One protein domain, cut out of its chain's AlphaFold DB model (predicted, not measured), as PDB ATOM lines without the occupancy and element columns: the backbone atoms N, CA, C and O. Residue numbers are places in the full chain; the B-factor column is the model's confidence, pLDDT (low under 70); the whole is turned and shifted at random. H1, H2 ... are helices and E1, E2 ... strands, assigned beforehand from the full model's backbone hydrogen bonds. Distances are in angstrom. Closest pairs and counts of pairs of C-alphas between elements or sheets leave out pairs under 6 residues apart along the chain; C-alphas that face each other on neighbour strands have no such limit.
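What this domain is: This is residues 80 to 143 of the 143 residues of the protein "Putative transcriptional regulator" of Aciduliprofundum sp. (strain MAR08-339) (UniProt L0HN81). A slender two-stranded hairpin, E1 and E2, is joined by a long loop to one long helix, H1, and only its tip comes near H1, close to the helix's far end; between them the space is open. Residues 100 to 128 stand free. The printed part has 64 residues, in the order E1, E2, H1, with one antiparallel sheet E1 - E2; it is mixed, helices and strands, and an extended rod of 54 by 21 by 13 A, with a radius of gyration of the C-alphas of 16.8 A.

How they stand to each other: Look first at E1, residues 80 to 87, and E2, residues 90 to 98, an antiparallel hairpin at 171 degrees; N 83 and O 94 are 2.9 A apart, within hydrogen-bond range. In H1, residues 110 to 142, every O i to N i+4 pair is within range. The closest C-alphas of E1 and H1, Ala 87 and Glu 136, are 6.9 A apart.

Where its parts are: Find C-alpha 80 at (172.293, 193.291, 242.730); E1 runs 23.2 A, then E2 25.0 A. H1 runs 47.8 A to C-alpha 142 at (196.309, 169.858, 239.229).

The domain as a whole: The C-alphas farthest apart, Glu 108 and Met 143, are 54.0 A apart. The printed part has no cut; the link E2 to H1 is long, 11 residues. Residues 102 and 104 are under pLDDT 70.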
ATOM      1  N   PHE A  80     171.278 194.323 242.533       91.56
ATOM      2  CA  PHE A  80     172.293 193.291 242.730       91.56
ATOM      3  C   PHE A  80     172.968 192.949 241.398       91.56
ATOM      4  O   PHE A  80     172.399 193.147 240.324       91.56
ATOM      5  N   SER A  81     174.164 192.373 241.481       92.62
ATOM      6  CA  SER A  81     174.870 191.726 240.380       92.62
ATOM      7  C   SER A  81     175.049 190.243 240.698       92.62
ATOM      8  O   SER A  81     175.476 189.891 241.797       92.62
ATOM      9  N   ILE A  82     174.721 189.365 239.748       93.00
ATOM     10  CA  ILE A  82     174.968 187.923 239.863       93.00
ATOM     11  C   ILE A  82     176.031 187.539 238.846       93.00
ATOM     12  O   ILE A  82     175.892 187.822 237.656       93.00
ATOM     13  N   VAL A  83     177.060 186.834 239.303       93.31
ATOM     14  CA  VAL A  83     178.077 186.226 238.445       93.31
ATOM     15  C   VAL A  83     177.959 184.712 238.554       93.31
ATOM     16  O   VAL A  83     178.033 184.159 239.651       93.31
ATOM     17  N   ILE A  84     177.775 184.057 237.408       94.38
ATOM     18  CA  ILE A  84     177.732 182.600 237.275       94.38
ATOM     19  C   ILE A  84     178.883 182.191 236.360       94.38
ATOM     20  O   ILE A  84     178.877 182.530 235.176       94.38
ATOM     21  N   ASP A  85     179.848 181.458 236.906       94.62
ATOM     22  CA  ASP A  85     180.995 180.958 236.156       94.62
ATOM     23  C   ASP A  85     180.874 179.444 235.970       94.62
ATOM     24  O   ASP A  85     180.737 178.696 236.942       94.62
ATOM     25  N   VAL A  86     180.933 179.000 234.711       94.00
ATOM     26  CA  VAL A  86     180.843 177.586 234.325       94.00
ATOM     27  C   VAL A  86     181.976 177.255 233.357       94.00
ATOM     28  O   VAL A  86     182.017 177.772 232.242       94.00
ATOM     29  N   ALA A  87     182.888 176.384 233.784       91.62
ATOM     30  CA  ALA A  87     183.988 175.848 232.980       91.62
ATOM     31  C   ALA A  87     184.426 174.476 233.541       91.62
ATOM     32  O   ALA A  87     184.003 174.104 234.639       91.62
ATOM     33  N   PRO A  88     185.261 173.688 232.841       90.62
ATOM     34  CA  PRO A  88     185.822 172.460 233.403       90.62
ATOM     35  C   PRO A  88     186.486 172.696 234.772       90.62
ATOM     36  O   PRO A  88     187.410 173.494 234.899       90.62
ATOM     37  N   GLY A  89     185.988 172.022 235.814       88.12
ATOM     38  CA  GLY A  89     186.472 172.185 237.192       88.12
ATOM     39  C   GLY A  89     186.023 173.473 237.901       88.12
ATOM     40  O   GLY A  89     186.445 173.710 239.030       88.12
ATOM     41  N   ILE A  90     185.173 174.300 237.279       91.44
ATOM     42  CA  ILE A  90     184.677 175.561 237.844       91.44
ATOM     43  C   ILE A  90     183.149 175.601 237.762       91.44
ATOM     44  O   ILE A  90     182.568 175.608 236.677       91.44
ATOM     45  N   PHE A  91     182.508 175.694 238.924       93.62
ATOM     46  CA  PHE A  91     181.103 176.056 239.051       93.62
ATOM     47  C   PHE A  91     180.943 176.954 240.276       93.62
ATOM     48  O   PHE A  91     181.022 176.486 241.411       93.62
ATOM     49  N   GLU A  92     180.770 178.253 240.045       92.25
ATOM     50  CA  GLU A  92     180.665 179.258 241.106       92.25
ATOM     51  C   GLU A  92     179.494 180.199 240.814       92.25
ATOM     52  O   GLU A  92     179.350 180.699 239.698       92.25
ATOM     53  N   ILE A  93     178.673 180.462 241.833       93.81
ATOM     54  CA  ILE A  93     177.604 181.461 241.791       93.81
ATOM     55  C   ILE A  93     177.874 182.469 242.899       93.81
ATOM     56  O   ILE A  93     178.056 182.091 244.057       93.81
ATOM     57  N   ARG A  94     177.928 183.751 242.539       92.25
ATOM     58  CA  ARG A  94     178.204 184.857 243.462       92.25
ATOM     59  C   ARG A  94     177.183 185.965 243.252       92.25
ATOM     60  O   ARG A  94     176.931 186.352 242.114       92.25
ATOM     61  N   GLU A  95     176.621 186.463 244.343       91.25
ATOM     62  CA  GLU A  95     175.726 187.622 244.375       91.25
ATOM     63  C   GLU A  95     176.457 188.776 245.062       91.25
ATOM     64  O   GLU A  95     177.043 188.596 246.130       91.25
ATOM     65  N   TYR A  96     176.418 189.952 244.445       91.38
ATOM     66  CA  TYR A  96     176.945 191.196 244.991       91.38
ATOM     67  C   TYR A  96     175.781 192.185 245.116       91.38
ATOM     68  O   TYR A  96     175.188 192.527 244.086       91.38
ATOM     69  N   PRO A  97     175.401 192.627 246.328       90.44
ATOM     70  CA  PRO A  97     174.377 193.657 246.478       90.44
ATOM     71  C   PRO A  97     174.859 194.974 245.856       90.44
ATOM     72  O   PRO A  97     176.047 195.287 245.905       90.44
ATOM     73  N   ILE A  98     173.940 195.732 245.257       90.62
ATOM     74  CA  ILE A  98     174.191 197.108 244.817       90.62
ATOM     75  C   ILE A  98     173.516 198.005 245.846       90.62
ATOM     76  O   ILE A  98     172.287 198.066 245.912       90.62
ATOM     77  N   GLU A  99     174.333 198.628 246.685       84.44
ATOM     78  CA  GLU A  99     173.874 199.554 247.714       84.44
ATOM     79  C   GLU A  99     173.555 200.912 247.076       84.44
ATOM     80  O   GLU A  99     174.241 201.360 246.156       84.44
ATOM     81  N   GLU A 100     172.467 201.543 247.519       72.50
ATOM     82  CA  GLU A 100     172.144 202.909 247.109       72.50
ATOM     83  C   GLU A 100     173.045 203.874 247.879       72.50
ATOM     84  O   GLU A 100     172.796 204.170 249.051       72.50
ATOM     85  N   ASP A 101     174.079 204.389 247.218       71.44
ATOM     86  CA  ASP A 101     174.835 205.511 247.760       71.44
ATOM     87  C   ASP A 101     173.958 206.767 247.739       71.44
ATOM     88  O   ASP A 101     173.426 207.185 246.710       71.44
ATOM     89  N   SER A 102     173.789 207.378 248.913       62.78
ATOM     90  CA  SER A 102     172.954 208.576 249.087       62.78
ATOM     91  C   SER A 102     173.652 209.856 248.619       62.78
ATOM     92  O   SER A 102     173.097 210.950 248.751       62.78
ATOM     93  N   GLU A 103     174.890 209.746 248.138       71.75
ATOM     94  CA  GLU A 103     175.686 210.895 247.742       71.75
ATOM     95  C   GLU A 103     175.187 211.465 246.414       71.75
ATOM     96  O   GLU A 103     175.106 210.794 245.385       71.75
ATOM     97  N   SER A 104     174.842 212.750 246.436       68.69
ATOM     98  CA  SER A 104     174.485 213.471 245.226       68.69
ATOM     99  C   SER A 104     175.712 213.573 244.327       68.69
ATOM    100  O   SER A 104     176.666 214.284 244.651       68.69
ATOM    101  N   ILE A 105     175.660 212.903 243.183       76.88
ATOM    102  CA  ILE A 105     176.681 212.992 242.144       76.88
ATOM    103  C   ILE A 105     176.638 214.409 241.542       76.88
ATOM    104  O   ILE A 105     175.722 214.757 240.795       76.88
ATOM    105  N   GLN A 106     177.613 215.253 241.896       72.62
ATOM    106  CA  GLN A 106     177.810 216.563 241.268       72.62
ATOM    107  C   GLN A 106     178.668 216.397 240.017       72.62
ATOM    108  O   GLN A 106     179.891 216.317 240.105       72.62
ATOM    109  N   VAL A 107     178.027 216.312 238.853       77.25
ATOM    110  CA  VAL A 107     178.716 216.061 237.584       77.25
ATOM    111  C   VAL A 107     178.278 217.071 236.540       77.25
ATOM    112  O   VAL A 107     177.089 217.286 236.319       77.25
ATOM    113  N   GLU A 108     179.267 217.693 235.901       79.44
ATOM    114  CA  GLU A 108     179.061 218.685 234.842       79.44
ATOM    115  C   GLU A 108     178.569 218.039 233.535       79.44
ATOM    116  O   GLU A 108     177.794 218.652 232.803       79.44
ATOM    117  N   ASP A 109     178.974 216.790 233.266       89.38
ATOM    118  CA  ASP A 109     178.587 216.018 232.080       89.38
ATOM    119  C   ASP A 109     178.286 214.548 232.427       89.38
ATOM    120  O   ASP A 109     179.170 213.687 232.484       89.38
ATOM    121  N   PHE A 110     177.003 214.261 232.661       88.69
ATOM    122  CA  PHE A 110     176.522 212.909 232.960       88.69
ATOM    123  C   PHE A 110     176.756 211.926 231.807       88.69
ATOM    124  O   PHE A 110     176.958 210.739 232.055       88.69
ATOM    125  N   GLY A 111     176.726 212.401 230.556       90.38
ATOM    126  CA  GLY A 111     176.889 211.547 229.382       90.38
ATOM    127  C   GLY A 111     178.302 210.984 229.315       90.38
ATOM    128  O   GLY A 111     178.486 209.771 229.239       90.38
ATOM    129  N   LYS A 112     179.301 211.860 229.445       91.25
ATOM    130  CA  LYS A 112     180.707 211.449 229.437       91.25
ATOM    131  C   LYS A 112     181.050 210.518 230.601       91.25
ATOM    132  O   LYS A 112     181.721 209.510 230.393       91.25
ATOM    133  N   MET A 113     180.571 210.819 231.810       91.50
ATOM    134  CA  MET A 113     180.812 209.955 232.970       91.50
ATOM    135  C   MET A 113     180.203 208.561 232.777       91.50
ATOM    136  O   MET A 113     180.840 207.560 233.098       91.50
ATOM    137  N   LEU A 114     178.992 208.477 232.218       91.94
ATOM    138  CA  LEU A 114     178.362 207.194 231.921       91.94
ATOM    139  C   LEU A 114     179.182 206.389 230.903       91.94
ATOM    140  O   LEU A 114     179.422 205.202 231.112       91.94
ATOM    141  N   GLU A 115     179.670 207.031 229.837       94.62
ATOM    142  CA  GLU A 115     180.533 206.379 228.843       94.62
ATOM    143  C   GLU A 115     181.846 205.848 229.446       94.62
ATOM    144  O   GLU A 115     182.332 204.783 229.040       94.62
ATOM    145  N   GLU A 116     182.429 206.578 230.400       95.19
ATOM    146  CA  GLU A 116     183.626 206.167 231.140       95.19
ATOM    147  C   GLU A 116     183.343 204.937 232.015       95.19
ATOM    148  O   GLU A 116     184.038 203.928 231.873       95.19
ATOM    149  N   ILE A 117     182.267 204.958 232.812       95.00
ATOM    150  CA  ILE A 117     181.842 203.816 233.641       95.00
ATOM    151  C   ILE A 117     181.603 202.577 232.774       95.00
ATOM    152  O   ILE A 117     182.108 201.492 233.063       95.00
ATOM    153  N   GLU A 118     180.865 202.720 231.672       95.88
ATOM    154  CA  GLU A 118     180.614 201.602 230.766       95.88
ATOM    155  C   GLU A 118     181.905 201.034 230.163       95.88
ATOM    156  O   GLU A 118     182.007 199.831 229.903       95.88
ATOM    157  N   ARG A 119     182.898 201.886 229.890       97.62
ATOM    158  CA  ARG A 119     184.198 201.444 229.378       97.62
ATOM    159  C   ARG A 119     184.949 200.634 230.425       97.62
ATOM    160  O   ARG A 119     185.391 199.536 230.092       97.62
ATOM    161  N   GLU A 120     185.033 201.133 231.653       98.19
ATOM    162  CA  GLU A 120     185.693 200.431 232.755       98.19
ATOM    163  C   GLU A 120     185.042 199.073 233.035       98.19
ATOM    164  O   GLU A 120     185.741 198.061 233.128       98.19
ATOM    165  N   LEU A 121     183.706 199.013 233.074       96.56
ATOM    166  CA  LEU A 121     182.977 197.755 233.248       96.56
ATOM    167  C   LEU A 121     183.342 196.736 232.160       96.56
ATOM    168  O   LEU A 121     183.683 195.595 232.475       96.56
ATOM    169  N   ARG A 122     183.365 197.152 230.886       96.75
ATOM    170  CA  ARG A 122     183.767 196.273 229.770       96.75
ATOM    171  C   ARG A 122     185.205 195.771 229.906       96.75
ATOM    172  O   ARG A 122     185.487 194.622 229.561       96.75
ATOM    173  N   ASP A 123     186.126 196.609 230.378       98.06
ATOM    174  CA  ASP A 123     187.520 196.215 230.608       98.06
ATOM    175  C   ASP A 123     187.648 195.186 231.738       98.06
ATOM    176  O   ASP A 123     188.333 194.168 231.582       98.06
ATOM    177  N   ILE A 124     186.923 195.391 232.841       97.06
ATOM    178  CA  ILE A 124     186.866 194.454 233.969       97.06
ATOM    179  C   ILE A 124     186.305 193.101 233.521       97.06
ATOM    180  O   ILE A 124     186.866 192.053 233.849       97.06
ATOM    181  N   GLU A 125     185.227 193.095 232.737       95.75
ATOM    182  CA  GLU A 125     184.623 191.867 232.215       95.75
ATOM    183  C   GLU A 125     185.583 191.088 231.314       95.75
ATOM    184  O   GLU A 125     185.739 189.873 231.486       95.75
ATOM    185  N   ARG A 126     186.283 191.779 230.402       96.62
ATOM    186  CA  ARG A 126     187.326 191.165 229.566       96.62
ATOM    187  C   ARG A 126     188.398 190.507 230.425       96.62
ATOM    188  O   ARG A 126     188.718 189.333 230.223       96.62
ATOM    189  N   ARG A 127     188.910 191.233 231.423       97.56
ATOM    190  CA  ARG A 127     189.949 190.721 232.317       97.56
ATOM    191  C   ARG A 127     189.468 189.527 233.139       97.56
ATOM    192  O   ARG A 127     190.215 188.564 233.307       97.56
ATOM    193  N   ARG A 128     188.218 189.544 233.613       94.88
ATOM    194  CA  ARG A 128     187.610 188.427 234.355       94.88
ATOM    195  C   ARG A 128     187.618 187.143 233.529       94.88
ATOM    196  O   ARG A 128     188.037 186.103 234.031       94.88
ATOM    197  N   VAL A 129     187.216 187.220 232.259       95.19
ATOM    198  CA  VAL A 129     187.198 186.059 231.353       95.19
ATOM    199  C   VAL A 129     188.603 185.486 231.141       95.19
ATOM    200  O   VAL A 129     188.773 184.267 231.148       95.19
ATOM    201  N   GLU A 130     189.626 186.330 230.986       96.94
ATOM    202  CA  GLU A 130     191.020 185.870 230.881       96.94
ATOM    203  C   GLU A 130     191.480 185.125 232.138       96.94
ATOM    204  O   GLU A 130     192.078 184.052 232.041       96.94
ATOM    205  N   LEU A 131     191.174 185.667 233.318       96.19
ATOM    206  CA  LEU A 131     191.549 185.063 234.595       96.19
ATOM    207  C   LEU A 131     190.835 183.728 234.832       96.19
ATOM    208  O   LEU A 131     191.460 182.789 235.318       96.19
ATOM    209  N   ILE A 132     189.564 183.603 234.436       95.44
ATOM    210  CA  ILE A 132     188.826 182.333 234.512       95.44
ATOM    211  C   ILE A 132     189.480 181.273 233.619       95.44
ATOM    212  O   ILE A 132     189.686 180.150 234.072       95.44
ATOM    213  N   LYS A 133     189.895 181.628 232.394       95.56
ATOM    214  CA  LYS A 133     190.627 180.708 231.502       95.56
ATOM    215  C   LYS A 133     191.962 180.259 232.100       95.56
ATOM    216  O   LYS A 133     192.341 179.096 231.981       95.56
ATOM    217  N   MET A 134     192.693 181.172 232.743       95.44
ATOM    218  CA  MET A 134     193.939 180.826 233.435       95.44
ATOM    219  C   MET A 134     193.678 179.891 234.621       95.44
ATOM    220  O   MET A 134     194.382 178.895 234.770       95.44
ATOM    221  N   LYS A 135     192.640 180.172 235.422       94.94
ATOM    222  CA  LYS A 135     192.202 179.324 236.541       94.94
ATOM    223  C   LYS A 135     191.838 177.917 236.063       94.94
ATOM    224  O   LYS A 135     192.318 176.953 236.645       94.94
ATOM    225  N   GLU A 136     191.063 177.802 234.987       95.12
ATOM    226  CA  GLU A 136     190.704 176.517 234.370       95.12
ATOM    227  C   GLU A 136     191.955 175.719 233.973       95.12
ATOM    228  O   GLU A 136     192.079 174.549 234.332       95.12
ATOM    229  N   ARG A 137     192.918 176.355 233.286       94.75
ATOM    230  CA  ARG A 137     194.173 175.698 232.893       94.75
ATOM    231  C   ARG A 137     194.935 175.175 234.110       94.75
ATOM    232  O   ARG A 137     195.378 174.038 234.079       94.75
ATOM    233  N   ILE A 138     195.072 175.975 235.166       94.31
ATOM    234  CA  ILE A 138     195.778 175.554 236.387       94.31
ATOM    235  C   ILE A 138     195.060 174.375 237.048       94.31
ATOM    236  O   ILE A 138     195.701 173.381 237.365       94.31
ATOM    237  N   LEU A 139     193.736 174.454 237.212       92.31
ATOM    238  CA  LEU A 139     192.949 173.369 237.804       92.31
ATOM    239  C   LEU A 139     193.079 172.072 237.007       92.31
ATOM    240  O   LEU A 139     193.141 171.000 237.598       92.31
ATOM    241  N   ARG A 140     193.165 172.165 235.677       90.00
ATOM    242  CA  ARG A 140     193.376 171.005 234.810       90.00
ATOM    243  C   ARG A 140     194.734 170.338 235.016       90.00
ATOM    244  O   ARG A 140     194.786 169.121 234.972       90.00
ATOM    245  N   GLU A 141     195.798 171.109 235.231       92.06
ATOM    246  CA  GLU A 141     197.138 170.564 235.514       92.06
ATOM    247  C   GLU A 141     197.259 169.993 236.941       92.06
ATOM    248  O   GLU A 141     198.190 169.249 237.233       92.06
ATOM    249  N   MET A 142     196.343 170.356 237.848       89.69
ATOM    250  CA  MET A 142     196.309 169.858 239.229       89.69
ATOM    251  C   MET A 142     195.532 168.543 239.405       89.69
ATOM    252  O   MET A 142     195.613 167.951 240.483       89.69
ATOM    253  N   MET A 143     194.753 168.126 238.402       79.94
ATOM    254  CA  MET A 143     193.959 166.887 238.399       79.94
ATOM    255  C   MET A 143     194.705 165.756 237.696       79.94
ATOM    256  O   MET A 143     194.642 164.622 238.218       79.94
TER     257      MET A 143